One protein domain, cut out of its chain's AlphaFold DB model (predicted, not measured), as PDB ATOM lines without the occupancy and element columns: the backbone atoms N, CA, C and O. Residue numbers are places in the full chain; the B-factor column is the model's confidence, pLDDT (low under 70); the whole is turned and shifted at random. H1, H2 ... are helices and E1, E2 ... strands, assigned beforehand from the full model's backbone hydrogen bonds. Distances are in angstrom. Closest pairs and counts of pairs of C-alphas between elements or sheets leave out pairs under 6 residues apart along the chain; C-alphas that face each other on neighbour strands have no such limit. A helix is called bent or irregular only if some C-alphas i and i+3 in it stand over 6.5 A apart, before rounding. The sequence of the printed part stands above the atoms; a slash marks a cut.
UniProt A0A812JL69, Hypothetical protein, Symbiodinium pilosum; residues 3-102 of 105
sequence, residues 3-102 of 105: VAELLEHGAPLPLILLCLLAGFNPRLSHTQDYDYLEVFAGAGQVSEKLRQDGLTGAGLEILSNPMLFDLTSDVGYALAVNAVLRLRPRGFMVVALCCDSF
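AT A GLANCE: This is residues 3 to 102 of the 105 residues of the protein "Hypothetical protein" of Symbiodinium pilosum (UniProt A0A812JL69). A small parallel sheet, E2, E1 and E3 in that order, forms the core, with H2 and H5 side by side over one face and H3 over the other. H1 folds back along H2 as a helical hairpin, away from the sheet. The printed part has 100 residues with five named helices and three named strands, in the order H1 H2 E1 H3 E2 H4 H5 E3; its class is mixed, helices and strands. It is compact and rounded, with a radius of gyration of the C-alphas of 13.0 A and spans of 32 by 30 by 26 A.

IN THESE COORDINATES: Strands are E1, residues 34 to 39, 13.4 A; E2, 57 to 60; and E3, 87 to 95, 14.4 A, ending at C-alpha 95 (-48.283, 42.350, 4.513) and bending by 115 degrees at residue 90. Helices are H1, 3 to 8, from C-alpha 3 (-38.066, 48.416, 4.713); H2, 13 to 27, 22.0 A, irregular, with C-alphas 23 and 26 7.8 A apart; H3, 45 to 52; H4, 66 to 69; and H5, 74 to 84, 15.4 A.

HOW THE PARTS SIT: E1 and E3 are parallel neighbours, with N 39 and O 94 within hydrogen-bond range at 2.8 A; E2 and E1 are parallel neighbours, with N 60 and O 38 within hydrogen-bond range at 2.8 A. E1, H3, E2 is a strand-helix-strand unit, two parallel neighbours with a helix between; E2, H4 H5, E3 is a split one, with E1 between its strands; both crossovers are right-handed. H2, height 9.9 A over the sheet, and H5, 11.0 A, lie on the same face; H3, 9.3 A, lies on the opposite face. H2 and H5 touch, closest C-alphas Ala 22 and Val 84 at 5.9 A, at a shallow tilt of 33 degrees, only just short of steep. H1 touches residues 16 to 20 of H2, closest C-alphas Val 3 and Ile 16 at 6.3 A. H4 touches H5, closest C-alphas Leu 68 and Gly 76 at 4.7 A, and only grazes the sheet. H3 and H5 are apart. In H1, H3 and H5 every O i to N i+4 pair is within hydrogen-bond range, in H2 9 of 11; H4 is too short for such a pair.

THE WHOLE: The C-alphas farthest apart are those of Ser 29 and Asp 100, 36.7 A. The printed part has no cut and no long link. Residues 25 to 32 and 99 to 102 have pLDDT under 70.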
ATOM      1  N   VAL A   3     -38.081  47.460   3.592       83.50
ATOM      2  CA  VAL A   3     -38.066  48.416   4.713       83.50
ATOM      3  C   VAL A   3     -37.927  49.876   4.266       83.50
ATOM      4  O   VAL A   3     -38.543  50.743   4.873       83.50
ATOM      5  N   ALA A   4     -37.141  50.157   3.222       83.44
ATOM      6  CA  ALA A   4     -37.000  51.516   2.694       83.44
ATOM      7  C   ALA A   4     -38.322  52.004   2.084       83.44
ATOM      8  O   ALA A   4     -38.771  53.084   2.429       83.44
ATOM      9  N   GLU A   5     -38.990  51.156   1.299       83.81
ATOM     10  CA  GLU A   5     -40.316  51.450   0.730       83.81
ATOM     11  C   GLU A   5     -41.358  51.707   1.828       83.81
ATOM     12  O   GLU A   5     -42.105  52.678   1.785       83.81
ATOM     13  N   LEU A   6     -41.378  50.868   2.871       83.50
ATOM     14  CA  LEU A   6     -42.277  51.058   4.011       83.50
ATOM     15  C   LEU A   6     -42.022  52.391   4.733       83.50
ATOM     16  O   LEU A   6     -42.974  53.041   5.154       83.50
ATOM     17  N   LEU A   7     -40.761  52.808   4.871       85.25
ATOM     18  CA  LEU A   7     -40.410  54.103   5.461       85.25
ATOM     19  C   LEU A   7     -40.828  55.273   4.563       85.25
ATOM     20  O   LEU A   7     -41.403  56.236   5.064       85.25
ATOM     21  N   GLU A   8     -40.564  55.184   3.257       85.62
ATOM     22  CA  GLU A   8     -40.929  56.211   2.270       85.62
ATOM     23  C   GLU A   8     -42.438  56.451   2.223       85.62
ATOM     24  O   GLU A   8     -42.889  57.588   2.095       85.62
ATOM     25  N   HIS A   9     -43.221  55.394   2.419       81.94
ATOM     26  CA  HIS A   9     -44.673  55.456   2.431       81.94
ATOM     27  C   HIS A   9     -45.300  55.650   3.822       81.94
ATOM     28  O   HIS A   9     -46.513  55.522   3.969       81.94
ATOM     29  N   GLY A  10     -44.509  55.959   4.855       83.12
ATOM     30  CA  GLY A  10     -45.039  56.275   6.185       83.12
ATOM     31  C   GLY A  10     -45.720  55.097   6.891       83.12
ATOM     32  O   GLY A  10     -46.624  55.300   7.703       83.12
ATOM     33  N   ALA A  11     -45.304  53.864   6.596       84.31
ATOM     34  CA  ALA A  11     -45.852  52.681   7.243       84.31
ATOM     35  C   ALA A  11     -45.614  52.707   8.769       84.31
ATOM     36  O   ALA A  11     -44.604  53.245   9.240       84.31
ATOM     37  N   PRO A  12     -46.490  52.073   9.570       83.88
ATOM     38  CA  PRO A  12     -46.344  52.058  11.021       83.88
ATOM     39  C   PRO A  12     -45.005  51.460  11.479       83.88
ATOM     40  O   PRO A  12     -44.615  50.371  11.052       83.88
ATOM     41  N   LEU A  13     -44.331  52.122  12.427       87.56
ATOM     42  CA  LEU A  13     -43.075  51.626  13.011       87.56
ATOM     43  C   LEU A  13     -43.170  50.186  13.558       87.56
ATOM     44  O   LEU A  13     -42.253  49.411  13.274       87.56
ATOM     45  N   PRO A  14     -44.247  49.770  14.263       88.75
ATOM     46  CA  PRO A  14     -44.393  48.384  14.710       88.75
ATOM     47  C   PRO A  14     -44.279  47.371  13.565       88.75
ATOM     48  O   PRO A  14     -43.587  46.361  13.692       88.75
ATOM     49  N   LEU A  15     -44.878  47.670  12.412       88.75
ATOM     50  CA  LEU A  15     -44.815  46.812  11.234       88.75
ATOM     51  C   LEU A  15     -43.399  46.734  10.655       88.75
ATOM     52  O   LEU A  15     -42.926  45.646  10.331       88.75
ATOM     53  N   ILE A  16     -42.704  47.868  10.554       89.81
ATOM     54  CA  ILE A  16     -41.320  47.911  10.063       89.81
ATOM     55  C   ILE A  16     -40.410  47.047  10.944       89.81
ATOM     56  O   ILE A  16     -39.596  46.273  10.432       89.81
ATOM     57  N   LEU A  17     -40.577  47.130  12.266       91.06
ATOM     58  CA  LEU A  17     -39.827  46.314  13.219       91.06
ATOM     59  C   LEU A  17     -40.128  44.815  13.065       91.06
ATOM     60  O   LEU A  17     -39.199  44.008  13.105       91.06
ATOM     61  N   LEU A  18     -41.388  44.433  12.823       90.38
ATOM     62  CA  LEU A  18     -41.760  43.041  12.535       90.38
ATOM     63  C   LEU A  18     -41.129  42.537  11.228       90.38
ATOM     64  O   LEU A  18     -40.604  41.426  11.193       90.38
ATOM     65  N   CYS A  19     -41.106  43.360  10.172       89.25
ATOM     66  CA  CYS A  19     -40.440  43.035   8.906       89.25
ATOM     67  C   CYS A  19     -38.934  42.804   9.088       89.25
ATOM     68  O   CYS A  19     -38.379  41.850   8.541       89.25
ATOM     69  N   LEU A  20     -38.270  43.658   9.875       89.25
ATOM     70  CA  LEU A  20     -36.858  43.486  10.214       89.25
ATOM     71  C   LEU A  20     -36.637  42.195  11.004       89.25
ATOM     72  O   LEU A  20     -35.750  41.417  10.658       89.25
ATOM     73  N   LEU A  21     -37.466  41.929  12.017       88.50
ATOM     74  CA  LEU A  21     -37.387  40.709  12.819       88.50
ATOM     75  C   LEU A  21     -37.537  39.448  11.951       88.50
ATOM     76  O   LEU A  21     -36.710  38.543  12.043       88.50
ATOM     77  N   ALA A  22     -38.526  39.424  11.051       86.38
ATOM     78  CA  ALA A  22     -38.731  38.336  10.096       86.38
ATOM     79  C   ALA A  22     -37.547  38.176   9.120       86.38
ATOM     80  O   ALA A  22     -37.196  37.059   8.739       86.38
ATOM     81  N   GLY A  23     -36.879  39.271   8.741       82.62
ATOM     82  CA  GLY A  23     -35.674  39.240   7.905       82.62
ATOM     83  C   GLY A  23     -34.426  38.717   8.629       82.62
ATOM     84  O   GLY A  23     -33.614  38.008   8.034       82.62
ATOM     85  N   PHE A  24     -34.278  39.011   9.925       80.38
ATOM     86  CA  PHE A  24     -33.177  38.521  10.770       80.38
ATOM     87  C   PHE A  24     -33.460  37.164  11.434       80.38
ATOM     88  O   PHE A  24     -32.613  36.623  12.153       80.38
ATOM     89  N   ASN A  25     -34.604  36.567  11.102       67.25
ATOM     90  CA  ASN A  25     -35.116  35.321  11.647       67.25
ATOM     91  C   ASN A  25     -34.181  34.089  11.608       67.25
ATOM     92  O   ASN A  25     -34.274  33.282  12.533       67.25
ATOM     93  N   PRO A  26     -33.241  33.893  10.648       64.25
ATOM     94  CA  PRO A  26     -32.395  32.690  10.642       64.25
ATOM     95  C   PRO A  26     -31.400  32.583  11.812       64.25
ATOM     96  O   PRO A  26     -30.703  31.577  11.914       64.25
ATOM     97  N   ARG A  27     -31.301  33.597  12.682       63.03
ATOM     98  CA  ARG A  27     -30.420  33.596  13.866       63.03
ATOM     99  C   ARG A  27     -31.147  33.321  15.182       63.03
ATOM    100  O   ARG A  27     -30.508  33.322  16.230       63.03
ATOM    101  N   LEU A  28     -32.462  33.134  15.142       62.81
ATOM    102  CA  LEU A  28     -33.302  33.025  16.329       62.81
ATOM    103  C   LEU A  28     -33.720  31.556  16.548       62.81
ATOM    104  O   LEU A  28     -33.930  30.798  15.602       62.81
ATOM    105  N   SER A  29     -33.747  31.131  17.813       57.72
ATOM    106  CA  SER A  29     -34.152  29.784  18.240       57.72
ATOM    107  C   SER A  29     -35.672  29.748  18.384       57.72
ATOM    108  O   SER A  29     -36.214  30.510  19.181       57.72
ATOM    109  N   HIS A  30     -36.345  28.846  17.672       61.81
ATOM    110  CA  HIS A  30     -37.793  28.919  17.456       61.81
ATOM    111  C   HIS A  30     -38.507  27.591  17.709       61.81
ATOM    112  O   HIS A  30     -37.987  26.524  17.384       61.81
ATOM    113  N   THR A  31     -39.752  27.676  18.175       63.75
ATOM    114  CA  THR A  31     -40.795  26.657  17.968       63.75
ATOM    115  C   THR A  31     -41.360  26.852  16.552       63.75
ATOM    116  O   THR A  31     -42.287  27.636  16.343       63.75
ATOM    117  N   GLN A  32     -40.675  26.272  15.561       67.50
ATOM    118  CA  GLN A  32     -40.837  26.552  14.124       67.50
ATOM    119  C   GLN A  32     -42.045  25.824  13.531       67.50
ATOM    120  O   GLN A  32     -41.894  24.742  12.967       67.50
ATOM    121  N   ASP A  33     -43.220  26.441  13.605       81.56
ATOM    122  CA  ASP A  33     -44.462  25.799  13.157       81.56
ATOM    123  C   ASP A  33     -45.088  26.475  11.927       81.56
ATOM    124  O   ASP A  33     -46.007  25.916  11.331       81.56
ATOM    125  N   TYR A  34     -44.638  27.681  11.551       92.06
ATOM    126  CA  TYR A  34     -45.264  28.472  10.488       92.06
ATOM    127  C   TYR A  34     -44.393  28.588   9.239       92.06
ATOM    128  O   TYR A  34     -43.248  29.040   9.273       92.06
ATOM    129  N   ASP A  35     -44.984  28.230   8.106       92.50
ATOM    130  CA  ASP A  35     -44.473  28.488   6.768       92.50
ATOM    131  C   ASP A  35     -44.691  29.949   6.363       92.50
ATOM    132  O   ASP A  35     -43.868  30.515   5.641       92.50
ATOM    133  N   TYR A  36     -45.783  30.558   6.842       93.44
ATOM    134  CA  TYR A  36     -46.114  31.949   6.562       93.44
ATOM    135  C   TYR A  36     -46.824  32.660   7.723       93.44
ATOM    136  O   TYR A  36     -47.446  32.038   8.588       93.44
ATOM    137  N   LEU A  37     -46.757  33.990   7.701       93.62
ATOM    138  CA  LEU A  37     -47.529  34.890   8.553       93.62
ATOM    139  C   LEU A  37     -48.157  35.967   7.669       93.62
ATOM    140  O   LEU A  37     -47.447  36.626   6.916       93.62
ATOM    141  N   GLU A  38     -49.466  36.157   7.749       94.31
ATOM    142  CA  GLU A  38     -50.171  37.231   7.050       94.31
ATOM    143  C   GLU A  38     -50.542  38.327   8.054       94.31
ATOM    144  O   GLU A  38     -51.249  38.068   9.022       94.31
ATOM    145  N   VAL A  39     -50.053  39.546   7.851       91.88
ATOM    146  CA  VAL A  39     -50.362  40.714   8.686       91.88
ATOM    147  C   VAL A  39     -51.268  41.647   7.894       91.88
ATOM    148  O   VAL A  39     -50.975  41.926   6.729       91.88
ATOM    149  N   PHE A  40     -52.333  42.146   8.530       90.38
ATOM    150  CA  PHE A  40     -53.454  42.813   7.852       90.38
ATOM    151  C   PHE A  40     -54.153  41.854   6.883       90.38
ATOM    152  O   PHE A  40     -54.278  42.120   5.691       90.38
ATOM    153  N   ALA A  41     -54.551  40.688   7.397       91.31
ATOM    154  CA  ALA A  41     -55.072  39.607   6.563       91.31
ATOM    155  C   ALA A  41     -56.426  39.928   5.901       91.31
ATOM    156  O   ALA A  41     -56.826  39.250   4.952       91.31
ATOM    157  N   GLY A  42     -57.161  40.932   6.378       90.38
ATOM    158  CA  GLY A  42     -58.483  41.283   5.876       90.38
ATOM    159  C   GLY A  42     -59.428  40.083   5.921       90.38
ATOM    160  O   GLY A  42     -59.664  39.489   6.971       90.38
ATOM    161  N   ALA A  43     -59.949  39.683   4.759       90.31
ATOM    162  CA  ALA A  43     -60.793  38.493   4.628       90.31
ATOM    163  C   ALA A  43     -60.016  37.156   4.681       90.31
ATOM    164  O   ALA A  43     -60.626  36.093   4.607       90.31
ATOM    165  N   GLY A  44     -58.682  37.186   4.781       90.50
ATOM    166  CA  GLY A  44     -57.825  36.006   4.909       90.50
ATOM    167  C   GLY A  44     -57.703  35.167   3.637       90.50
ATOM    168  O   GLY A  44     -57.384  33.982   3.724       90.50
ATOM    169  N   GLN A  45     -57.961  35.752   2.462       92.50
ATOM    170  CA  GLN A  45     -57.945  35.038   1.179       92.50
ATOM    171  C   GLN A  45     -56.560  34.467   0.843       92.50
ATOM    172  O   GLN A  45     -56.461  33.361   0.307       92.50
ATOM    173  N   VAL A  46     -55.483  35.185   1.188       92.44
ATOM    174  CA  VAL A  46     -54.114  34.692   0.981       92.44
ATOM    175  C   VAL A  46     -53.845  33.522   1.921       92.44
ATOM    176  O   VAL A  46     -53.461  32.450   1.453       92.44
ATOM    177  N   SER A  47     -54.121  33.674   3.219       93.12
ATOM    178  CA  SER A  47     -54.019  32.573   4.182       93.12
ATOM    179  C   SER A  47     -54.818  31.337   3.760       93.12
ATOM    180  O   SER A  47     -54.327  30.213   3.868       93.12
ATOM    181  N   GLU A  48     -56.053  31.513   3.285       94.62
ATOM    182  CA  GLU A  48     -56.896  30.411   2.821       94.62
ATOM    183  C   GLU A  48     -56.235  29.661   1.664       94.62
ATOM    184  O   GLU A  48     -56.091  28.437   1.730       94.62
ATOM    185  N   LYS A  49     -55.770  30.387   0.642       95.69
ATOM    186  CA  LYS A  49     -55.114  29.773  -0.509       95.69
ATOM    187  C   LYS A  49     -53.828  29.041  -0.117       95.69
ATOM    188  O   LYS A  49     -53.619  27.909  -0.546       95.69
ATOM    189  N   LEU A  50     -53.006  29.633   0.748       94.81
ATOM    190  CA  LEU A  50     -51.773  29.000   1.228       94.81
ATOM    191  C   LEU A  50     -52.059  27.716   2.025       94.81
ATOM    192  O   LEU A  50     -51.345  26.728   1.866       94.81
ATOM    193  N   ARG A  51     -53.133  27.687   2.828       94.75
ATOM    194  CA  ARG A  51     -53.566  26.461   3.525       94.75
ATOM    195  C   ARG A  51     -54.028  25.375   2.561       94.75
ATOM    196  O   ARG A  51     -53.707  24.210   2.777       94.75
ATOM    197  N   GLN A  52     -54.757  25.738   1.503       96.75
ATOM    198  CA  GLN A  52     -55.155  24.787   0.456       96.75
ATOM    199  C   GLN A  52     -53.939  24.163  -0.245       96.75
ATOM    200  O   GLN A  52     -53.990  22.997  -0.629       96.75
ATOM    201  N   ASP A  53     -52.835  24.907  -0.348       96.12
ATOM    202  CA  ASP A  53     -51.569  24.428  -0.910       96.12
ATOM    203  C   ASP A  53     -50.704  23.659   0.120       96.12
ATOM    204  O   ASP A  53     -49.564  23.292  -0.163       96.12
ATOM    205  N   GLY A  54     -51.244  23.376   1.313       95.50
ATOM    206  CA  GLY A  54     -50.603  22.559   2.349       95.50
ATOM    207  C   GLY A  54     -49.664  23.320   3.285       95.50
ATOM    208  O   GLY A  54     -48.933  22.687   4.046       95.50
ATOM    209  N   LEU A  55     -49.669  24.656   3.248       94.62
ATOM    210  CA  LEU A  55     -48.839  25.480   4.123       94.62
ATOM    211  C   LEU A  55     -49.549  25.792   5.443       94.62
ATOM    212  O   LEU A  55     -50.746  26.082   5.494       94.62
ATOM    213  N   THR A  56     -48.776  25.792   6.521       94.38
ATOM    214  CA  THR A  56     -49.223  26.124   7.873       94.38
ATOM    215  C   THR A  56     -48.822  27.553   8.207       94.38
ATOM    216  O   THR A  56     -47.692  27.966   7.974       94.38
ATOM    217  N   GLY A  57     -49.734  28.334   8.771       93.44
ATOM    218  CA  GLY A  57     -49.458  29.726   9.099       93.44
ATOM    219  C   GLY A  57     -50.583  30.370   9.886       93.44
ATOM    220  O   GLY A  57     -51.577  29.722  10.227       93.44
ATOM    221  N   ALA A  58     -50.420  31.658  10.165       91.75
ATOM    222  CA  ALA A  58     -51.398  32.463  10.884       91.75
ATOM    223  C   ALA A  58     -51.691  33.766  10.136       91.75
ATOM    224  O   ALA A  58     -50.823  34.303   9.451       91.75
ATOM    225  N   GLY A  59     -52.914  34.268  10.301       92.44
ATOM    226  CA  GLY A  59     -53.316  35.605   9.877       92.44
ATOM    227  C   GLY A  59     -53.568  36.481  11.101       92.44
ATOM    228  O   GLY A  59     -54.229  36.037  12.039       92.44
ATOM    229  N   LEU A  60     -53.037  37.700  11.099       92.56
ATOM    230  CA  LEU A  60     -53.278  38.727  12.107       92.56
ATOM    231  C   LEU A  60     -54.186  39.792  11.491       92.56
ATOM    232  O   LEU A  60     -53.782  40.503  10.567       92.56
ATOM    233  N   GLU A  61     -55.414  39.881  11.994       91.75
ATOM    234  CA  GLU A  61     -56.429  40.806  11.493       91.75
ATOM    235  C   GLU A  61     -57.133  41.506  12.653       91.75
ATOM    236  O   GLU A  61     -57.813  40.858  13.451       91.75
ATOM    237  N   ILE A  62     -57.007  42.831  12.723       90.12
ATOM    238  CA  ILE A  62     -57.563  43.636  13.813       90.12
ATOM    239  C   ILE A  62     -59.085  43.490  13.918       90.12
ATOM    240  O   ILE A  62     -59.609  43.401  15.023       90.12
ATOM    241  N   LEU A  63     -59.799  43.362  12.797       89.00
ATOM    242  CA  LEU A  63     -61.253  43.183  12.789       89.00
ATOM    243  C   LEU A  63     -61.699  41.826  13.347       89.00
ATOM    244  O   LEU A  63     -62.831  41.696  13.808       89.00
ATOM    245  N   SER A  64     -60.823  40.816  13.328       88.88
ATOM    246  CA  SER A  64     -61.136  39.491  13.873       88.88
ATOM    247  C   SER A  64     -61.051  39.458  15.400       88.88
ATOM    248  O   SER A  64     -61.862  38.801  16.053       88.88
ATOM    249  N   ASN A  65     -60.091  40.185  15.982       89.31
ATOM    250  CA  ASN A  65     -59.976  40.377  17.423       89.31
ATOM    251  C   ASN A  65     -59.159  41.647  17.737       89.31
ATOM    252  O   ASN A  65     -57.929  41.575  17.834       89.31
ATOM    253  N   PRO A  66     -59.825  42.796  17.951       88.75
ATOM    254  CA  PRO A  66     -59.142  44.074  18.145       88.75
ATOM    255  C   PRO A  66     -58.227  44.103  19.369       88.75
ATOM    256  O   PRO A  66     -57.233  44.812  19.375       88.75
ATOM    257  N   MET A  67     -58.525  43.311  20.403       88.94
ATOM    258  CA  MET A  67     -57.689  43.258  21.603       88.94
ATOM    259  C   MET A  67     -56.375  42.504  21.395       88.94
ATOM    260  O   MET A  67     -55.387  42.808  22.057       88.94
ATOM    261  N   LEU A  68     -56.372  41.485  20.532       88.06
ATOM    262  CA  LEU A  68     -55.208  40.619  20.329       88.06
ATOM    263  C   LEU A  68     -54.382  41.008  19.104       88.06
ATOM    264  O   LEU A  68     -53.208  40.654  19.037       88.06
ATOM    265  N   PHE A  69     -54.978  41.696  18.132       89.81
ATOM    266  CA  PHE A  69     -54.344  41.964  16.839       89.81
ATOM    267  C   PHE A  69     -54.155  43.453  16.538       89.81
ATOM    268  O   PHE A  69     -53.712  43.806  15.447       89.81
ATOM    269  N   ASP A  70     -54.428  44.329  17.507       90.06
ATOM    270  CA  ASP A  70     -53.992  45.722  17.444       90.06
ATOM    271  C   ASP A  70     -52.475  45.819  17.669       90.06
ATOM    272  O   ASP A  70     -51.981  45.747  18.798       90.06
ATOM    273  N   LEU A  71     -51.736  46.017  16.574       88.94
ATOM    274  CA  LEU A  71     -50.278  46.166  16.564       88.94
ATOM    275  C   LEU A  71     -49.770  47.422  17.286       88.94
ATOM    276  O   LEU A  71     -48.564  47.544  17.489       88.94
ATOM    277  N   THR A  72     -50.652  48.364  17.625       87.81
ATOM    278  CA  THR A  72     -50.296  49.574  18.380       87.81
ATOM    279  C   THR A  72     -50.366  49.363  19.891       87.81
ATOM    280  O   THR A  72     -49.805  50.154  20.647       87.81
ATOM    281  N   SER A  73     -51.003  48.275  20.332       91.31
ATOM    282  CA  SER A  73     -51.070  47.873  21.734       91.31
ATOM    283  C   SER A  73     -49.877  46.997  22.129       91.31
ATOM    284  O   SER A  73     -49.392  46.196  21.328       91.31
ATOM    285  N   ASP A  74     -49.452  47.073  23.393       92.38
ATOM    286  CA  ASP A  74     -48.365  46.232  23.918       92.38
ATOM    287  C   ASP A  74     -48.659  44.734  23.739       92.38
ATOM    288  O   ASP A  74     -47.789  43.953  23.349       92.38
ATOM    289  N   VAL A  75     -49.910  44.332  23.993       92.00
ATOM    290  CA  VAL A  75     -50.358  42.937  23.893       92.00
ATOM    291  C   VAL A  75     -50.354  42.468  22.442       92.00
ATOM    292  O   VAL A  75     -49.771  41.424  22.142       92.00
ATOM    293  N   GLY A  76     -50.972  43.226  21.534       92.25
ATOM    294  CA  GLY A  76     -51.040  42.841  20.129       92.25
ATOM    295  C   GLY A  76     -49.671  42.857  19.455       92.25
ATOM    296  O   GLY A  76     -49.352  41.947  18.688       92.25
ATOM    297  N   TYR A  77     -48.806  43.806  19.818       92.94
ATOM    298  CA  TYR A  77     -47.428  43.823  19.343       92.94
ATOM    299  C   TYR A  77     -46.624  42.615  19.841       92.94
ATOM    300  O   TYR A  77     -45.962  41.946  19.045       92.94
ATOM    301  N   ALA A  78     -46.723  42.266  21.129       92.44
ATOM    302  CA  ALA A  78     -46.055  41.086  21.679       92.44
ATOM    303  C   ALA A  78     -46.532  39.781  21.015       92.44
ATOM    304  O   ALA A  78     -45.722  38.896  20.724       92.44
ATOM    305  N   LEU A  79     -47.831  39.665  20.723       92.69
ATOM    306  CA  LEU A  79     -48.390  38.521  19.999       92.69
ATOM    307  C   LEU A  79     -47.890  38.451  18.555       92.69
ATOM    308  O   LEU A  79     -47.559  37.362  18.083       92.69
ATOM    309  N   ALA A  80     -47.778  39.590  17.869       92.81
ATOM    310  CA  ALA A  80     -47.223  39.650  16.522       92.81
ATOM    311  C   ALA A  80     -45.738  39.261  16.495       92.81
ATOM    312  O   ALA A  80     -45.328  38.469  15.648       92.81
ATOM    313  N   VAL A  81     -44.943  39.736  17.462       92.00
ATOM    314  CA  VAL A  81     -43.547  39.305  17.644       92.00
ATOM    315  C   VAL A  81     -43.484  37.793  17.844       92.00
ATOM    316  O   VAL A  81     -42.743  37.115  17.137       92.00
ATOM    317  N   ASN A  82     -44.301  37.242  18.745       90.94
ATOM    318  CA  ASN A  82     -44.360  35.800  18.967       90.94
ATOM    319  C   ASN A  82     -44.732  35.031  17.687       90.94
ATOM    320  O   ASN A  82     -44.142  33.995  17.403       90.94
ATOM    321  N   ALA A  83     -45.661  35.542  16.878       91.38
ATOM    322  CA  ALA A  83     -46.027  34.925  15.606       91.38
ATOM    323  C   ALA A  83     -44.867  34.936  14.593       91.38
ATOM    324  O   ALA A  83     -44.630  33.926  13.931       91.38
ATOM    325  N   VAL A  84     -44.099  36.030  14.516       90.56
ATOM    326  CA  VAL A  84     -42.888  36.111  13.679       90.56
ATOM    327  C   VAL A  84     -41.833  35.103  14.138       90.56
ATOM    328  O   VAL A  84     -41.239  34.426  13.303       90.56
ATOM    329  N   LEU A  85     -41.646  34.926  15.449       88.94
ATOM    330  CA  LEU A  85     -40.729  33.922  16.007       88.94
ATOM    331  C   LEU A  85     -41.191  32.471  15.769       88.94
ATOM    332  O   LEU A  85     -40.446  31.526  15.994       88.94
ATOM    333  N   ARG A  86     -42.417  32.240  15.299       89.69
ATOM    334  CA  ARG A  86     -42.866  30.896  14.898       89.69
ATOM    335  C   ARG A  86     -42.615  30.601  13.427       89.69
ATOM    336  O   ARG A  86     -42.785  29.455  13.010       89.69
ATOM    337  N   LEU A  87     -42.192  31.600  12.645       88.75
ATOM    338  CA  LEU A  87     -41.792  31.388  11.260       88.75
ATOM    339  C   LEU A  87     -40.558  30.493  11.208       88.75
ATOM    340  O   LEU A  87     -39.518  30.785  11.807       88.75
ATOM    341  N   ARG A  88     -40.650  29.421  10.426       87.00
ATOM    342  CA  ARG A  88     -39.505  28.570  10.112       87.00
ATOM    343  C   ARG A  88     -38.453  29.345   9.303       87.00
ATOM    344  O   ARG A  88     -38.775  30.344   8.650       87.00
ATOM    345  N   PRO A  89     -37.194  28.876   9.250       82.50
ATOM    346  CA  PRO A  89     -36.207  29.404   8.319       82.50
ATOM    347  C   PRO A  89     -36.748  29.374   6.885       82.50
ATOM    348  O   PRO A  89     -37.240  28.344   6.430       82.50
ATOM    349  N   ARG A  90     -36.634  30.498   6.167       83.06
ATOM    350  CA  ARG A  90     -37.213  30.709   4.821       83.06
ATOM    351  C   ARG A  90     -38.747  30.750   4.764       83.06
ATOM    352  O   ARG A  90     -39.294  30.803   3.665       83.06
ATOM    353  N   GLY A  91     -39.433  30.738   5.905       88.12
ATOM    354  CA  GLY A  91     -40.815  31.194   5.973       88.12
ATOM    355  C   GLY A  91     -40.907  32.665   5.573       88.12
ATOM    356  O   GLY A  91     -39.906  33.389   5.588       88.12
ATOM    357  N   PHE A  92     -42.096  33.102   5.181       88.88
ATOM    358  CA  PHE A  92     -42.300  34.451   4.664       88.88
ATOM    359  C   PHE A  92     -43.449  35.158   5.370       88.88
ATOM    360  O   PHE A  92     -44.396  34.538   5.849       88.88
ATOM    361  N   MET A  93     -43.356  36.480   5.423       91.25
ATOM    362  CA  MET A  93     -44.427  37.325   5.926       91.25
ATOM    363  C   MET A  93     -45.084  38.043   4.751       91.25
ATOM    364  O   MET A  93     -44.390  38.623   3.915       91.25
ATOM    365  N   VAL A  94     -46.409  37.991   4.690       91.62
ATOM    366  CA  VAL A  94     -47.233  38.757   3.754       91.62
ATOM    367  C   VAL A  94     -47.825  39.932   4.516       91.62
ATOM    368  O   VAL A  94     -48.302  39.769   5.636       91.62
ATOM    369  N   VAL A  95     -47.774  41.116   3.918       88.50
ATOM    370  CA  VAL A  95     -48.283  42.350   4.513       88.50
ATOM    371  C   VAL A  95     -49.128  43.061   3.467       88.50
ATOM    372  O   VAL A  95     -48.617  43.388   2.396       88.50
ATOM    373  N   ALA A  96     -50.398  43.305   3.782       83.69
ATOM    374  CA  ALA A  96     -51.341  43.997   2.907       83.69
ATOM    375  C   ALA A  96     -51.960  45.195   3.640       83.69
ATOM    376  O   ALA A  96     -53.085  45.151   4.128       83.69
ATOM    377  N   LEU A  97     -51.189  46.274   3.759       80.56
ATOM    378  CA  LEU A  97     -51.655  47.516   4.371       80.56
ATOM    379  C   LEU A  97     -52.836  48.112   3.576       80.56
ATOM    380  O   LEU A  97     -52.874  48.021   2.348       80.56
ATOM    381  N   CYS A  98     -53.791  48.737   4.273       75.62
ATOM    382  CA  CYS A  98     -54.951  49.365   3.638       75.62
ATOM    383  C   CYS A  98     -54.516  50.414   2.608       75.62
ATOM    384  O   CYS A  98     -53.687  51.271   2.904       75.62
ATOM    385  N   CYS A  99     -55.121  50.392   1.418       69.88
ATOM    386  CA  CYS A  99     -54.824  51.357   0.357       69.88
ATOM    387  C   CYS A  99     -55.064  52.807   0.800       69.88
ATOM    388  O   CYS A  99     -54.315  53.681   0.384       69.88
ATOM    389  N   ASP A 100     -56.025  53.035   1.703       66.06
ATOM    390  CA  ASP A 100     -56.308  54.340   2.322       66.06
ATOM    391  C   ASP A 100     -55.128  54.894   3.139       66.06
ATOM    392  O   ASP A 100     -55.060  56.087   3.415       66.06
ATOM    393  N   SER A 101     -54.178  54.035   3.522       57.72
ATOM    394  CA  SER A 101     -52.914  54.437   4.149       57.72
ATOM    395  C   SER A 101     -51.870  54.933   3.139       57.72
ATOM    396  O   SER A 101     -50.860  55.490   3.554       57.72
ATOM    397  N   PHE A 102     -52.100  54.748   1.831       51.66
ATOM    398  CA  PHE A 102     -51.167  55.094   0.748       51.66
ATOM    399  C   PHE A 102     -51.766  55.960  -0.360       51.66
ATOM    400  O   PHE A 102     -51.025  56.382  -1.251       51.66
TER     401      PHE A 102